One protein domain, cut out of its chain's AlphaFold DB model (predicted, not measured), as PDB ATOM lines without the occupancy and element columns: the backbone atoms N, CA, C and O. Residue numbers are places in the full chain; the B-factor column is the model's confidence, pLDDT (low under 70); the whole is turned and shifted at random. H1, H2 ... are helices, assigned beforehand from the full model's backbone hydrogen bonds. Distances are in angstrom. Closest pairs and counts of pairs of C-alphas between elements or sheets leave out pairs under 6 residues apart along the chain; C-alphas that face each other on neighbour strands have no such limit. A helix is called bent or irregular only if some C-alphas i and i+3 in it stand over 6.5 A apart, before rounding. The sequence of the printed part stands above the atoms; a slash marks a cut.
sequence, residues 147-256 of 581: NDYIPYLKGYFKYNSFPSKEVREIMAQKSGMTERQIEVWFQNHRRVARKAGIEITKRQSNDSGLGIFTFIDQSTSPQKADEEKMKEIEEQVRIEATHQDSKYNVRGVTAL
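AT A GLANCE: This is residues 147 to 256 of the 581 residues of the protein "Homeobox domain-containing protein" of Dendrothele bispora (strain CBS 962.96) (UniProt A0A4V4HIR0). The longest helix, H5, crosses the later part of H3, while H2 meets the first residues of H3 at a corner, and H1 sits near both H2 and H3; from this small body residues 242 to 256 stick out as a free arm that has H6 at its tip. A long stretch with no named element, residues 196 to 210, leads from H3 to the short H4. You have 110 printed residues, with six named helices in the order H1 to H6 and no named strand; the class is all helix. The whole is only just loose, close to compact, with a radius of gyration of the C-alphas of 15.9 A, and its outline is elongated, 50 by 30 by 25 A.

HOW THE PARTS SIT: Start at H5, residues 224 to 242. Its residues 233 to 237 touch residues 188 to 193 of H3, residues 179 to 195; the closest C-alphas, those of Val 192 and Ile 233, are 5.9 A apart. The two run opposite ways at a steep tilt of 68 degrees, only just short of about perpendicular. At residues 179 to 183, H3 touches H2, residues 165 to 175, about perpendicular at 75 degrees; the closest C-alphas are those of Ala 172 and Glu 179, 5.2 A apart. Now look at H1, residues 147 to 159, which is irregular: C-alphas 148 and 151 are 7.2 A apart. It is close to H3 but not clearly touching, with the C-alphas of Phe 157 and Phe 186, the closest, 7.5 A apart. It is also close to H2 but not clearly touching, with the C-alphas of Tyr 149 and Ser 175, the closest, 5.9 A apart. H4, residues 211 to 214, and H6, residues 251 to 256, touch no helix. In H2, H3 and H6 every O i to N i+4 pair is within hydrogen-bond range; H1 has 7 of 9, H5 has 14 of 15, and H4 is too short for such a pair.

IN THESE COORDINATES: Find C-alpha 224 at (-45.951, 41.299, -15.517); from there H5 runs 28.1 A to C-alpha 242 at (-32.346, 26.967, -35.529). H3 is 24.7 A long, H1 19.6 A and H2 15.2 A, while H4 has four residues. H6 ends at C-alpha 256, (-27.720, 3.254, -45.299), 8.7 A from its first.

THE WHOLE: The C-alphas farthest apart, those of Ser 221 and Leu 256, are 52.9 A apart. Without the free residues 242 to 256, the body spans 32 by 28 by 26 A. The printed part has no cut, and its one long link is that from H3 to H4, 15 residues. The model's mean pLDDT over the printed part is 76.3; look for values under 70 at residues 203 to 226 and 242 to 256.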
ATOM      1  N   ASN A 147     -47.923  25.187 -32.560       90.88
ATOM      2  CA  ASN A 147     -47.623  26.463 -31.914       90.88
ATOM      3  C   ASN A 147     -48.828  27.064 -31.169       90.88
ATOM      4  O   ASN A 147     -48.629  27.788 -30.192       90.88
ATOM      5  N   ASP A 148     -50.058  26.717 -31.550       91.81
ATOM      6  CA  ASP A 148     -51.278  27.263 -30.937       91.81
ATOM      7  C   ASP A 148     -51.440  26.820 -29.475       91.81
ATOM      8  O   ASP A 148     -52.036  27.522 -28.658       91.81
ATOM      9  N   TYR A 149     -50.830  25.688 -29.108       92.69
ATOM     10  CA  TYR A 149     -50.848  25.143 -27.751       92.69
ATOM     11  C   TYR A 149     -49.647  25.583 -26.900       92.69
ATOM     12  O   TYR A 149     -49.524  25.172 -25.743       92.69
ATOM     13  N   ILE A 150     -48.775  26.465 -27.401       92.88
ATOM     14  CA  ILE A 150     -47.686  27.042 -26.595       92.88
ATOM     15  C   ILE A 150     -48.212  27.749 -25.331       92.88
ATOM     16  O   ILE A 150     -47.661  27.498 -24.254       92.88
ATOM     17  N   PRO A 151     -49.260  28.599 -25.379       92.06
ATOM     18  CA  PRO A 151     -49.796  29.251 -24.181       92.06
ATOM     19  C   PRO A 151     -50.275  28.242 -23.132       92.06
ATOM     20  O   PRO A 151     -50.014  28.416 -21.941       92.06
ATOM     21  N   TYR A 152     -50.898  27.154 -23.587       91.19
ATOM     22  CA  TYR A 152     -51.346  26.045 -22.751       91.19
ATOM     23  C   TYR A 152     -50.168  25.363 -22.031       91.19
ATOM     24  O   TYR A 152     -50.177  25.226 -20.804       91.19
ATOM     25  N   LEU A 153     -49.103  25.021 -22.766       94.12
ATOM     26  CA  LEU A 153     -47.901  24.407 -22.192       94.12
ATOM     27  C   LEU A 153     -47.167  25.346 -21.225       94.12
ATOM     28  O   LEU A 153     -46.705  24.904 -20.174       94.12
ATOM     29  N   LYS A 154     -47.110  26.649 -21.523       91.19
ATOM     30  CA  LYS A 154     -46.547  27.668 -20.621       91.19
ATOM     31  C   LYS A 154     -47.338  27.802 -19.328       91.19
ATOM     32  O   LYS A 154     -46.733  27.881 -18.259       91.19
ATOM     33  N   GLY A 155     -48.668  27.846 -19.422       90.44
ATOM     34  CA  GLY A 155     -49.552  27.900 -18.260       90.44
ATOM     35  C   GLY A 155     -49.283  26.724 -17.328       90.44
ATOM     36  O   GLY A 155     -49.058  26.912 -16.132       90.44
ATOM     37  N   TYR A 156     -49.165  25.523 -17.899       91.38
ATOM     38  CA  TYR A 156     -48.804  24.349 -17.119       91.38
ATOM     39  C   TYR A 156     -47.368  24.391 -16.590       91.38
ATOM     40  O   TYR A 156     -47.141  24.027 -15.444       91.38
ATOM     41  N   PHE A 157     -46.391  24.863 -17.368       92.12
ATOM     42  CA  PHE A 157     -44.990  24.935 -16.939       92.12
ATOM     43  C   PHE A 157     -44.797  25.778 -15.673       92.12
ATOM     44  O   PHE A 157     -43.984  25.411 -14.821       92.12
ATOM     45  N   LYS A 158     -45.568  26.868 -15.534       88.62
ATOM     46  CA  LYS A 158     -45.611  27.707 -14.325       88.62
ATOM     47  C   LYS A 158     -46.165  26.943 -13.119       88.62
ATOM     48  O   LYS A 158     -45.647  27.075 -12.012       88.62
ATOM     49  N   TYR A 159     -47.202  26.137 -13.342       87.88
ATOM     50  CA  TYR A 159     -47.830  25.317 -12.307       87.88
ATOM     51  C   TYR A 159     -46.945  24.134 -11.879       87.88
ATOM     52  O   TYR A 159     -46.705  23.922 -10.690       87.88
ATOM     53  N   ASN A 160     -46.442  23.365 -12.846       90.62
ATOM     54  CA  ASN A 160     -45.565  22.223 -12.647       90.62
ATOM     55  C   ASN A 160     -44.624  22.048 -13.851       90.62
ATOM     56  O   ASN A 160     -45.030  21.638 -14.938       90.62
ATOM     57  N   SER A 161     -43.326  22.267 -13.643       92.06
ATOM     58  CA  SER A 161     -42.327  22.117 -14.709       92.06
ATOM     59  C   SER A 161     -41.897  20.659 -14.967       92.06
ATOM     60  O   SER A 161     -41.084  20.397 -15.862       92.06
ATOM     61  N   PHE A 162     -42.412  19.700 -14.190       93.62
ATOM     62  CA  PHE A 162     -42.141  18.263 -14.306       93.62
ATOM     63  C   PHE A 162     -43.456  17.474 -14.453       93.62
ATOM     64  O   PHE A 162     -43.905  16.841 -13.492       93.62
ATOM     65  N   PRO A 163     -44.100  17.508 -15.637       92.19
ATOM     66  CA  PRO A 163     -45.310  16.726 -15.880       92.19
ATOM     67  C   PRO A 163     -45.026  15.218 -15.766       92.19
ATOM     68  O   PRO A 163     -43.982  14.742 -16.219       92.19
ATOM     69  N   SER A 164     -45.960  14.476 -15.162       93.12
ATOM     70  CA  SER A 164     -45.944  13.003 -15.144       93.12
ATOM     71  C   SER A 164     -46.253  12.436 -16.537       93.12
ATOM     72  O   SER A 164     -46.757  13.160 -17.397       93.12
ATOM     73  N   LYS A 165     -45.994  11.140 -16.755       92.19
ATOM     74  CA  LYS A 165     -46.282  10.443 -18.021       92.19
ATOM     75  C   LYS A 165     -47.741  10.635 -18.454       92.19
ATOM     76  O   LYS A 165     -47.987  11.156 -19.532       92.19
ATOM     77  N   GLU A 166     -48.676  10.352 -17.550       92.19
ATOM     78  CA  GLU A 166     -50.126  10.504 -17.771       92.19
ATOM     79  C   GLU A 166     -50.504  11.935 -18.178       92.19
ATOM     80  O   GLU A 166     -51.305  12.160 -19.080       92.19
ATOM     81  N   VAL A 167     -49.878  12.935 -17.553       91.38
ATOM     82  CA  VAL A 167     -50.131  14.342 -17.876       91.38
ATOM     83  C   VAL A 167     -49.619  14.681 -19.272       91.38
ATOM     84  O   VAL A 167     -50.304  15.378 -20.016       91.38
ATOM     85  N   ARG A 168     -48.429  14.193 -19.643       94.69
ATOM     86  CA  ARG A 168     -47.890  14.398 -20.993       94.69
ATOM     87  C   ARG A 168     -48.768  13.736 -22.049       94.69
ATOM     88  O   ARG A 168     -48.965  14.348 -23.090       94.69
ATOM     89  N   GLU A 169     -49.321  12.553 -21.774       93.56
ATOM     90  CA  GLU A 169     -50.277  11.876 -22.663       93.56
ATOM     91  C   GLU A 169     -51.546  12.721 -22.862       93.56
ATOM     92  O   GLU A 169     -51.959  12.944 -23.998       93.56
ATOM     93  N   ILE A 170     -52.110  13.295 -21.794       92.44
ATOM     94  CA  ILE A 170     -53.273  14.196 -21.893       92.44
ATOM     95  C   ILE A 170     -52.935  15.463 -22.694       92.44
ATOM     96  O   ILE A 170     -53.725  15.905 -23.527       92.44
ATOM     97  N   MET A 171     -51.762  16.064 -22.467       93.31
ATOM     98  CA  MET A 171     -51.319  17.243 -23.225       93.31
ATOM     99  C   MET A 171     -51.096  16.922 -24.699       93.31
ATOM    100  O   MET A 171     -51.469  17.722 -25.555       93.31
ATOM    101  N   ALA A 172     -50.504  15.767 -24.996       93.12
ATOM    102  CA  ALA A 172     -50.295  15.261 -26.345       93.12
ATOM    103  C   ALA A 172     -51.639  15.090 -27.068       93.12
ATOM    104  O   ALA A 172     -51.842  15.672 -28.132       93.12
ATOM    105  N   GLN A 173     -52.601  14.419 -26.428       92.06
ATOM    106  CA  GLN A 173     -53.958  14.256 -26.955       92.06
ATOM    107  C   GLN A 173     -54.653  15.600 -27.202       92.06
ATOM    108  O   GLN A 173     -55.216  15.803 -28.273       92.06
ATOM    109  N   LYS A 174     -54.579  16.543 -26.251       92.00
ATOM    110  CA  LYS A 174     -55.213  17.865 -26.396       92.00
ATOM    111  C   LYS A 174     -54.575  18.723 -27.486       92.00
ATOM    112  O   LYS A 174     -55.283  19.437 -28.178       92.00
ATOM    113  N   SER A 175     -53.253  18.682 -27.616       91.69
ATOM    114  CA  SER A 175     -52.515  19.543 -28.547       91.69
ATOM    115  C   SER A 175     -52.320  18.950 -29.944       91.69
ATOM    116  O   SER A 175     -51.853  19.646 -30.848       91.69
ATOM    117  N   GLY A 176     -52.639  17.666 -30.127       90.38
ATOM    118  CA  GLY A 176     -52.341  16.922 -31.352       90.38
ATOM    119  C   GLY A 176     -50.847  16.632 -31.559       90.38
ATOM    120  O   GLY A 176     -50.453  16.231 -32.654       90.38
ATOM    121  N   MET A 177     -50.016  16.837 -30.532       93.44
ATOM    122  CA  MET A 177     -48.572  16.569 -30.540       93.44
ATOM    123  C   MET A 177     -48.257  15.186 -29.959       93.44
ATOM    124  O   MET A 177     -49.091  14.596 -29.276       93.44
ATOM    125  N   THR A 178     -47.050  14.659 -30.179       91.69
ATOM    126  CA  THR A 178     -46.631  13.391 -29.549       91.69
ATOM    127  C   THR A 178     -46.209  13.598 -28.089       91.69
ATOM    128  O   THR A 178     -45.740  14.672 -27.702       91.69
ATOM    129  N   GLU A 179     -46.325  12.557 -27.250       93.62
ATOM    130  CA  GLU A 179     -45.857  12.606 -25.850       93.62
ATOM    131  C   GLU A 179     -44.377  13.024 -25.775       93.62
ATOM    132  O   GLU A 179     -43.963  13.782 -24.889       93.62
ATOM    133  N   ARG A 180     -43.582  12.572 -26.754       91.75
ATOM    134  CA  ARG A 180     -42.165  12.894 -26.875       91.75
ATOM    135  C   ARG A 180     -41.934  14.374 -27.171       91.75
ATOM    136  O   ARG A 180     -41.047  14.967 -26.559       91.75
ATOM    137  N   GLN A 181     -42.726  14.986 -28.048       92.00
ATOM    138  CA  GLN A 181     -42.638  16.422 -28.330       92.00
ATOM    139  C   GLN A 181     -42.927  17.262 -27.091       92.00
ATOM    140  O   GLN A 181     -42.163  18.178 -26.780       92.00
ATOM    141  N   ILE A 182     -43.971  16.903 -26.339       94.69
ATOM    142  CA  ILE A 182     -44.276  17.546 -25.058       94.69
ATOM    143  C   ILE A 182     -43.097  17.374 -24.098       94.69
ATOM    144  O   ILE A 182     -42.608  18.345 -23.523       94.69
ATOM    145  N   GLU A 183     -42.572  16.157 -23.952       94.56
ATOM    146  CA  GLU A 183     -41.406  15.906 -23.109       94.56
ATOM    147  C   GLU A 183     -40.209  16.789 -23.477       94.56
ATOM    148  O   GLU A 183     -39.642  17.442 -22.595       94.56
ATOM    149  N   VAL A 184     -39.814  16.795 -24.752       93.56
ATOM    150  CA  VAL A 184     -38.667  17.557 -25.258       93.56
ATOM    151  C   VAL A 184     -38.889  19.050 -25.048       93.56
ATOM    152  O   VAL A 184     -37.976  19.739 -24.588       93.56
ATOM    153  N   TRP A 185     -40.106  19.546 -25.280       95.12
ATOM    154  CA  TRP A 185     -40.465  20.932 -25.001       95.12
ATOM    155  C   TRP A 185     -40.209  21.282 -23.529       95.12
ATOM    156  O   TRP A 185     -39.467  22.226 -23.245       95.12
ATOM    157  N   PHE A 186     -40.706  20.475 -22.583       95.81
ATOM    158  CA  PHE A 186     -40.475  20.689 -21.149       95.81
ATOM    159  C   PHE A 186     -38.993  20.537 -20.763       95.81
ATOM    160  O   PHE A 186     -38.498  21.277 -19.911       95.81
ATOM    161  N   GLN A 187     -38.254  19.604 -21.372       94.81
ATOM    162  CA  GLN A 187     -36.811  19.445 -21.145       94.81
ATOM    163  C   GLN A 187     -36.026  20.688 -21.583       94.81
ATOM    164  O   GLN A 187     -35.203  21.191 -20.809       94.81
ATOM    165  N   ASN A 188     -36.307  21.203 -22.781       94.38
ATOM    166  CA  ASN A 188     -35.674  22.402 -23.323       94.38
ATOM    167  C   ASN A 188     -35.988  23.623 -22.456       94.38
ATOM    168  O   ASN A 188     -35.066  24.315 -22.024       94.38
ATOM    169  N   HIS A 189     -37.254  23.810 -22.080       92.75
ATOM    170  CA  HIS A 189     -37.665  24.919 -21.217       92.75
ATOM    171  C   HIS A 189     -37.015  24.849 -19.831       92.75
ATOM    172  O   HIS A 189     -36.505  25.854 -19.340       92.75
ATOM    173  N   ARG A 190     -36.902  23.662 -19.215       94.69
ATOM    174  CA  ARG A 190     -36.150  23.497 -17.953       94.69
ATOM    175  C   ARG A 190     -34.653  23.761 -18.102       94.69
ATOM    176  O   ARG A 190     -34.003  24.184 -17.146       94.69
ATOM    177  N   ARG A 191     -34.056  23.436 -19.252       92.38
ATOM    178  CA  ARG A 191     -32.638  23.720 -19.511       92.38
ATOM    179  C   ARG A 191     -32.400  25.223 -19.568       92.38
ATOM    180  O   ARG A 191     -31.465  25.696 -18.928       92.38
ATOM    181  N   VAL A 192     -33.252  25.943 -20.288       90.12
ATOM    182  CA  VAL A 192     -33.152  27.393 -20.437       90.12
ATOM    183  C   VAL A 192     -33.479  28.113 -19.126       90.12
ATOM    184  O   VAL A 192     -32.688  28.942 -18.692       90.12
ATOM    185  N   ALA A 193     -34.525  27.705 -18.402       89.62
ATOM    186  CA  ALA A 193     -34.846  28.266 -17.084       89.62
ATOM    187  C   ALA A 193     -33.674  28.159 -16.087       89.62
ATOM    188  O   ALA A 193     -33.366  29.122 -15.389       89.62
ATOM    189  N   ARG A 194     -32.946  27.028 -16.075       90.50
ATOM    190  CA  ARG A 194     -31.722  26.882 -15.260       90.50
ATOM    191  C   ARG A 194     -30.600  27.821 -15.693       90.50
ATOM    192  O   ARG A 194     -29.880  28.307 -14.829       90.50
ATOM    193  N   LYS A 195     -30.427  28.053 -17.000       88.38
ATOM    194  CA  LYS A 195     -29.423  29.001 -17.516       88.38
ATOM    195  C   LYS A 195     -29.759  30.441 -17.120       88.38
ATOM    196  O   LYS A 195     -28.855  31.179 -16.756       88.38
ATOM    197  N   ALA A 196     -31.042  30.796 -17.135       85.19
ATOM    198  CA  ALA A 196     -31.545  32.105 -16.722       85.19
ATOM    199  C   ALA A 196     -31.611  32.296 -15.189       85.19
ATOM    200  O   ALA A 196     -31.976  33.368 -14.717       85.19
ATOM    201  N   GLY A 197     -31.282  31.271 -14.390       85.12
ATOM    202  CA  GLY A 197     -31.342  31.343 -12.925       85.12
ATOM    203  C   GLY A 197     -32.764  31.380 -12.350       85.12
ATOM    204  O   GLY A 197     -32.954  31.811 -11.216       85.12
ATOM    205  N   ILE A 198     -33.767  30.940 -13.113       84.25
ATOM    206  CA  ILE A 198     -35.169  30.903 -12.683       84.25
ATOM    207  C   ILE A 198     -35.408  29.634 -11.853       84.25
ATOM    208  O   ILE A 198     -35.055  28.528 -12.272       84.25
ATOM    209  N   GLU A 199     -36.021  29.783 -10.676       80.56
ATOM    210  CA  GLU A 199     -36.401  28.649  -9.827       80.56
ATOM    211  C   GLU A 199     -37.501  27.810 -10.491       80.56
ATOM    212  O   GLU A 199     -38.545  28.317 -10.897       80.56
ATOM    213  N   ILE A 200     -37.258  26.504 -10.607       83.81
ATOM    214  CA  ILE A 200     -38.159  25.558 -11.268       83.81
ATOM    215  C   ILE A 200     -39.022  24.874 -10.207       83.81
ATOM    216  O   ILE A 200     -38.498  24.214  -9.306       83.81
ATOM    217  N   THR A 201     -40.344  24.985 -10.327       78.12
ATOM    218  CA  THR A 201     -41.289  24.384  -9.384       78.12
ATOM    219  C   THR A 201     -41.440  22.881  -9.644       78.12
ATOM    220  O   THR A 201     -41.678  22.426 -10.766       78.12
ATOM    221  N   LYS A 202     -41.293  22.074  -8.585       75.19
ATOM    222  CA  LYS A 202     -41.561  20.629  -8.602       75.19
ATOM    223  C   LYS A 202     -42.639  20.316  -7.572       75.19
ATOM    224  O   LYS A 202     -42.353  20.256  -6.377       75.19
ATOM    225  N   ARG A 203     -43.874  20.107  -8.027       68.56
ATOM    226  CA  ARG A 203     -44.973  19.664  -7.159       68.56
ATOM    227  C   ARG A 203     -44.979  18.132  -7.080       68.56
ATOM    228  O   ARG A 203     -44.681  17.461  -8.065       68.56
ATOM    229  N   GLN A 204     -45.219  17.574  -5.890       57.88
ATOM    230  CA  GLN A 204     -45.208  16.121  -5.674       57.88
ATOM    231  C   GLN A 204     -46.407  15.434  -6.347       57.88
ATOM    232  O   GLN A 204     -47.490  16.003  -6.436       57.88
ATOM    233  N   SER A 205     -46.186  14.187  -6.765       56.62
ATOM    234  CA  SER A 205     -47.028  13.279  -7.565       56.62
ATOM    235  C   SER A 205     -48.391  12.885  -6.979       56.62
ATOM    236  O   SER A 205     -49.034  11.990  -7.513       56.62
ATOM    237  N   ASN A 206     -48.832  13.503  -5.885       56.12
ATOM    238  CA  ASN A 206     -50.052  13.098  -5.176       56.12
ATOM    239  C   ASN A 206     -51.303  13.849  -5.665       56.12
ATOM    240  O   ASN A 206     -52.387  13.644  -5.129       56.12
ATOM    241  N   ASP A 207     -51.149  14.728  -6.655       54.91
ATOM    242  CA  ASP A 207     -52.242  15.470  -7.275       54.91
ATOM    243  C   ASP A 207     -52.805  14.618  -8.417       54.91
ATOM    244  O   ASP A 207     -52.238  14.547  -9.510       54.91
ATOM    245  N   SER A 208     -53.865  13.870  -8.116       54.84
ATOM    246  CA  SER A 208     -54.599  13.043  -9.072       54.84
ATOM    247  C   SER A 208     -54.980  13.911 -10.272       54.84
ATOM    248  O   SER A 208     -55.508  15.004 -10.080       54.84
ATOM    249  N   GLY A 209     -54.728  13.444 -11.500       53.34
ATOM    250  CA  GLY A 209     -54.808  14.216 -12.752       53.34
ATOM    251  C   GLY A 209     -56.136  14.926 -13.088       53.34
ATOM    252  O   GLY A 209     -56.259  15.512 -14.157       53.34
ATOM    253  N   LEU A 210     -57.110  14.934 -12.183       52.28
ATOM    254  CA  LEU A 210     -58.357  15.698 -12.229       52.28
ATOM    255  C   LEU A 210     -58.161  17.212 -12.018       52.28
ATOM    256  O   LEU A 210     -58.912  17.996 -12.592       52.28
ATOM    257  N   GLY A 211     -57.129  17.650 -11.283       56.38
ATOM    258  CA  GLY A 211     -56.826  19.085 -11.105       56.38
ATOM    259  C   GLY A 211     -56.345  19.797 -12.382       56.38
ATOM    260  O   GLY A 211     -56.333  21.023 -12.455       56.38
ATOM    261  N   ILE A 212     -55.972  19.033 -13.414       56.34
ATOM    262  CA  ILE A 212     -55.477  19.530 -14.710       56.34
ATOM    263  C   ILE A 212     -56.584  20.104 -15.594       56.34
ATOM    264  O   ILE A 212     -56.307  20.974 -16.420       56.34
ATOM    265  N   PHE A 213     -57.824  19.625 -15.457       52.41
ATOM    266  CA  PHE A 213     -58.902  20.024 -16.363       52.41
ATOM    267  C   PHE A 213     -59.541  21.362 -15.968       52.41
ATOM    268  O   PHE A 213     -60.019  22.080 -16.836       52.41
ATOM    269  N   THR A 214     -59.494  21.728 -14.686       55.22
ATOM    270  CA  THR A 214     -60.146  22.937 -14.157       55.22
ATOM    271  C   THR A 214     -59.221  24.150 -14.062       55.22
ATOM    272  O   THR A 214     -59.698  25.279 -14.099       55.22
ATOM    273  N   PHE A 215     -57.902  23.951 -13.972       55.31
ATOM    274  CA  PHE A 215     -56.970  25.052 -13.700       55.31
ATOM    275  C   PHE A 215     -56.698  25.965 -14.908       55.31
ATOM    276  O   PHE A 215     -56.258  27.094 -14.732       55.31
ATOM    277  N   ILE A 216     -56.929  25.496 -16.136       54.16
ATOM    278  CA  ILE A 216     -56.527  26.234 -17.348       54.16
ATOM    279  C   ILE A 216     -57.656  27.121 -17.897       54.16
ATOM    280  O   ILE A 216     -57.373  28.102 -18.577       54.16
ATOM    281  N   ASP A 217     -58.908  26.845 -17.530       48.66
ATOM    282  CA  ASP A 217     -60.070  27.654 -17.932       48.66
ATOM    283  C   ASP A 217     -60.295  28.872 -17.009       48.66
ATOM    284  O   ASP A 217     -61.022  29.809 -17.328       48.66
ATOM    285  N   GLN A 218     -59.618  28.904 -15.857       47.69
ATOM    286  CA  GLN A 218     -59.566  30.063 -14.969       47.69
ATOM    287  C   GLN A 218     -58.251  30.802 -15.201       47.69
ATOM    288  O   GLN A 218     -57.263  30.607 -14.498       47.69
ATOM    289  N   SER A 219     -58.225  31.654 -16.221       42.19
ATOM    290  CA  SER A 219     -57.118  32.566 -16.495       42.19
ATOM    291  C   SER A 219     -56.908  33.544 -15.334       42.19
ATOM    292  O   SER A 219     -57.448  34.651 -15.315       42.19
ATOM    293  N   THR A 220     -56.096  33.150 -14.353       47.50
ATOM    294  CA  THR A 220     -55.544  34.064 -13.354       47.50
ATOM    295  C   THR A 220     -54.572  35.005 -14.065       47.50
ATOM    296  O   THR A 220     -53.573  34.570 -14.640       47.50
ATOM    297  N   SER A 221     -54.893  36.299 -14.050       43.53
ATOM    298  CA  SER A 221     -54.107  37.384 -14.646       43.53
ATOM    299  C   SER A 221     -52.604  37.254 -14.326       43.53
ATOM    300  O   SER A 221     -52.248  37.210 -13.144       43.53
ATOM    301  N   PRO A 222     -51.700  37.233 -15.326       50.56
ATOM    302  CA  PRO A 222     -50.264  37.130 -15.087       50.56
ATOM    303  C   PRO A 222     -49.729  38.384 -14.385       50.56
ATOM    304  O   PRO A 222     -50.022  39.509 -14.792       50.56
ATOM    305  N   GLN A 223     -48.890  38.212 -13.363       56.56
ATOM    306  CA  GLN A 223     -48.022  39.297 -12.908       56.56
ATOM    307  C   GLN A 223     -46.982  39.587 -14.006       56.56
ATOM    308  O   GLN A 223     -46.318  38.668 -14.489       56.56
ATOM    309  N   LYS A 224     -46.828  40.861 -14.404       59.25
ATOM    310  CA  LYS A 224     -45.951  41.299 -15.517       59.25
ATOM    311  C   LYS A 224     -44.512  40.760 -15.435       59.25
ATOM    312  O   LYS A 224     -43.933  40.424 -16.461       59.25
ATOM    313  N   ALA A 225     -43.965  40.622 -14.225       61.78
ATOM    314  CA  ALA A 225     -42.595  40.147 -14.002       61.78
ATOM    315  C   ALA A 225     -42.375  38.675 -14.408       61.78
ATOM    316  O   ALA A 225     -41.282  38.304 -14.835       61.78
ATOM    317  N   ASP A 226     -43.406  37.835 -14.315       66.50
ATOM    318  CA  ASP A 226     -43.315  36.420 -14.694       66.50
ATOM    319  C   ASP A 226     -43.547  36.209 -16.194       66.50
ATOM    320  O   ASP A 226     -43.199  35.167 -16.752       66.50
ATOM    321  N   GLU A 227     -44.150  37.188 -16.866       74.38
ATOM    322  CA  GLU A 227     -44.340  37.166 -18.312       74.38
ATOM    323  C   GLU A 227     -43.049  37.526 -19.057       74.38
ATOM    324  O   GLU A 227     -42.701  36.853 -20.026       74.38
ATOM    325  N   GLU A 228     -42.297  38.520 -18.570       79.94
ATOM    326  CA  GLU A 228     -40.994  38.898 -19.138       79.94
ATOM    327  C   GLU A 228     -39.981  37.749 -19.072       79.94
ATOM    328  O   GLU A 228     -39.367  37.412 -20.083       79.94
ATOM    329  N   LYS A 229     -39.889  37.059 -17.928       76.94
ATOM    330  CA  LYS A 229     -39.009  35.888 -17.762       76.94
ATOM    331  C   LYS A 229     -39.336  34.751 -18.733       76.94
ATOM    332  O   LYS A 229     -38.439  34.078 -19.233       76.94
ATOM    333  N   MET A 230     -40.621  34.526 -19.019       76.44
ATOM    334  CA  MET A 230     -41.035  33.496 -19.977       76.44
ATOM    335  C   MET A 230     -40.723  33.883 -21.423       76.44
ATOM    336  O   MET A 230     -40.360  33.007 -22.205       76.44
ATOM    337  N   LYS A 231     -40.824  35.172 -21.778       82.06
ATOM    338  CA  LYS A 231     -40.420  35.666 -23.105       82.06
ATOM    339  C   LYS A 231     -38.913  35.518 -23.324       82.06
ATOM    340  O   LYS A 231     -38.496  35.125 -24.408       82.06
ATOM    341  N   GLU A 232     -38.106  35.755 -22.289       82.62
ATOM    342  CA  GLU A 232     -36.654  35.542 -22.349       82.62
ATOM    343  C   GLU A 232     -36.292  34.063 -22.571       82.62
ATOM    344  O   GLU A 232     -35.441  33.749 -23.407       82.62
ATOM    345  N   ILE A 233     -36.978  33.145 -21.878       79.38
ATOM    346  CA  ILE A 233     -36.798  31.701 -22.083       79.38
ATOM    347  C   ILE A 233     -37.111  31.313 -23.536       79.38
ATOM    348  O   ILE A 233     -36.359  30.554 -24.144       79.38
ATOM    349  N   GLU A 234     -38.201  31.821 -24.111       80.44
ATOM    350  CA  GLU A 234     -38.590  31.475 -25.482       80.44
ATOM    351  C   GLU A 234     -37.593  31.927 -26.533       80.44
ATOM    352  O   GLU A 234     -37.279  31.160 -27.445       80.44
ATOM    353  N   GLU A 235     -37.094  33.155 -26.414       84.81
ATOM    354  CA  GLU A 235     -36.148  33.681 -27.389       84.81
ATOM    355  C   GLU A 235     -34.860  32.847 -27.394       84.81
ATOM    356  O   GLU A 235     -34.340  32.486 -28.450       84.81
ATOM    357  N   GLN A 236     -34.406  32.407 -26.217       79.38
ATOM    358  CA  GLN A 236     -33.256  31.510 -26.100       79.38
ATOM    359  C   GLN A 236     -33.532  30.105 -26.663       79.38
ATOM    360  O   GLN A 236     -32.657  29.535 -27.320       79.38
ATOM    361  N   VAL A 237     -34.732  29.546 -26.464       82.38
ATOM    362  CA  VAL A 237     -35.118  28.251 -27.060       82.38
ATOM    363  C   VAL A 237     -35.167  28.342 -28.589       82.38
ATOM    364  O   VAL A 237     -34.675  27.438 -29.269       82.38
ATOM    365  N   ARG A 238     -35.719  29.429 -29.141       82.06
ATOM    366  CA  ARG A 238     -35.822  29.655 -30.590       82.06
ATOM    367  C   ARG A 238     -34.441  29.698 -31.244       82.06
ATOM    368  O   ARG A 238     -34.225  29.027 -32.253       82.06
ATOM    369  N   ILE A 239     -33.496  30.418 -30.641       77.19
ATOM    370  CA  ILE A 239     -32.110  30.492 -31.125       77.19
ATOM    371  C   ILE A 239     -31.463  29.097 -31.133       77.19
ATOM    372  O   ILE A 239     -30.881  28.693 -32.136       77.19
ATOM    373  N   GLU A 240     -31.604  28.311 -30.060       72.88
ATOM    374  CA  GLU A 240     -31.006  26.970 -29.980       72.88
ATOM    375  C   GLU A 240     -31.612  25.963 -30.980       72.88
ATOM    376  O   GLU A 240     -30.887  25.085 -31.458       72.88
ATOM    377  N   ALA A 241     -32.896  26.098 -31.331       70.25
ATOM    378  CA  ALA A 241     -33.572  25.225 -32.295       70.25
ATOM    379  C   ALA A 241     -33.046  25.414 -33.732       70.25
ATOM    380  O   ALA A 241     -32.736  24.433 -34.410       70.25
ATOM    381  N   THR A 242     -32.837  26.662 -34.167       62.66
ATOM    382  CA  THR A 242     -32.346  26.967 -35.529       62.66
ATOM    383  C   THR A 242     -30.977  26.353 -35.854       62.66
ATOM    384  O   THR A 242     -30.677  26.068 -37.012       62.66
ATOM    385  N   HIS A 243     -30.146  26.076 -34.844       61.72
ATOM    386  CA  HIS A 243     -28.840  25.442 -35.031       61.72
ATOM    387  C   HIS A 243     -28.898  23.912 -35.188       61.72
ATOM    388  O   HIS A 243     -27.912  23.310 -35.620       61.72
ATOM    389  N   GLN A 244     -30.009  23.258 -34.826       54.66
ATOM    390  CA  GLN A 244     -30.119  21.795 -34.844       54.66
ATOM    391  C   GLN A 244     -30.647  21.240 -36.177       54.66
ATOM    392  O   GLN A 244     -30.124  20.223 -36.636       54.66
ATOM    393  N   ASP A 245     -31.586  21.918 -36.846       46.03
ATOM    394  CA  ASP A 245     -32.256  21.402 -38.057       46.03
ATOM    395  C   ASP A 245     -31.332  21.237 -39.278       46.03
ATOM    396  O   ASP A 245     -31.524  20.339 -40.099       46.03
ATOM    397  N   SER A 246     -30.248  22.014 -39.368       41.53
ATOM    398  CA  SER A 246     -29.286  21.932 -40.480       41.53
ATOM    399  C   SER A 246     -28.505  20.601 -40.538       41.53
ATOM    400  O   SER A 246     -27.953  20.252 -41.582       41.53
ATOM    401  N   LYS A 247     -28.446  19.824 -39.448       40.97
ATOM    402  CA  LYS A 247     -27.488  18.708 -39.310       40.97
ATOM    403  C   LYS A 247     -28.046  17.316 -39.637       40.97
ATOM    404  O   LYS A 247     -27.256  16.402 -39.883       40.97
ATOM    405  N   TYR A 248     -29.367  17.119 -39.622       44.91
ATOM    406  CA  TYR A 248     -29.953  15.768 -39.552       44.91
ATOM    407  C   TYR A 248     -30.554  15.224 -40.861       44.91
ATOM    408  O   TYR A 248     -30.641  14.007 -40.998       44.91
ATOM    409  N   ASN A 249     -30.894  16.057 -41.853       45.75
ATOM    410  CA  ASN A 249     -31.697  15.590 -42.999       45.75
ATOM    411  C   ASN A 249     -30.931  14.791 -44.083       45.75
ATOM    412  O   ASN A 249     -31.535  13.981 -44.771       45.75
ATOM    413  N   VAL A 250     -29.606  14.946 -44.222       46.66
ATOM    414  CA  VAL A 250     -28.825  14.305 -45.317       46.66
ATOM    415  C   VAL A 250     -28.129  12.999 -44.888       46.66
ATOM    416  O   VAL A 250     -27.712  12.188 -45.715       46.66
ATOM    417  N   ARG A 251     -28.006  12.752 -43.578       53.53
ATOM    418  CA  ARG A 251     -27.184  11.655 -43.037       53.53
ATOM    419  C   ARG A 251     -27.839  10.273 -43.075       53.53
ATOM    420  O   ARG A 251     -27.112   9.290 -43.055       53.53
ATOM    421  N   GLY A 252     -29.168  10.182 -43.109       58.94
ATOM    422  CA  GLY A 252     -29.874   8.900 -42.984       58.94
ATOM    423  C   GLY A 252     -29.687   7.985 -44.196       58.94
ATOM    424  O   GLY A 252     -29.230   6.854 -44.058       58.94
ATOM    425  N   VAL A 253     -29.979   8.491 -45.396       57.84
ATOM    426  CA  VAL A 253     -29.977   7.676 -46.625       57.84
ATOM    427  C   VAL A 253     -28.554   7.349 -47.088       57.84
ATOM    428  O   VAL A 253     -28.254   6.213 -47.449       57.84
ATOM    429  N   THR A 254     -27.635   8.312 -46.980       60.31
ATOM    430  CA  THR A 254     -26.211   8.109 -47.298       60.31
ATOM    431  C   THR A 254     -25.540   7.107 -46.355       60.31
ATOM    432  O   THR A 254     -24.733   6.292 -46.799       60.31
ATOM    433  N   ALA A 255     -25.902   7.099 -45.066       65.00
ATOM    434  CA  ALA A 255     -25.406   6.101 -44.119       65.00
ATOM    435  C   ALA A 255     -25.915   4.687 -44.439       65.00
ATOM    436  O   ALA A 255     -25.147   3.734 -44.327       65.00
ATOM    437  N   LEU A 256     -27.171   4.547 -44.879       65.75
ATOM    438  CA  LEU A 256     -27.720   3.254 -45.299       65.75
ATOM    439  C   LEU A 256     -27.054   2.729 -46.572       65.75
ATOM    440  O   LEU A 256     -26.786   1.535 -46.658       65.75
TER     441      LEU A 256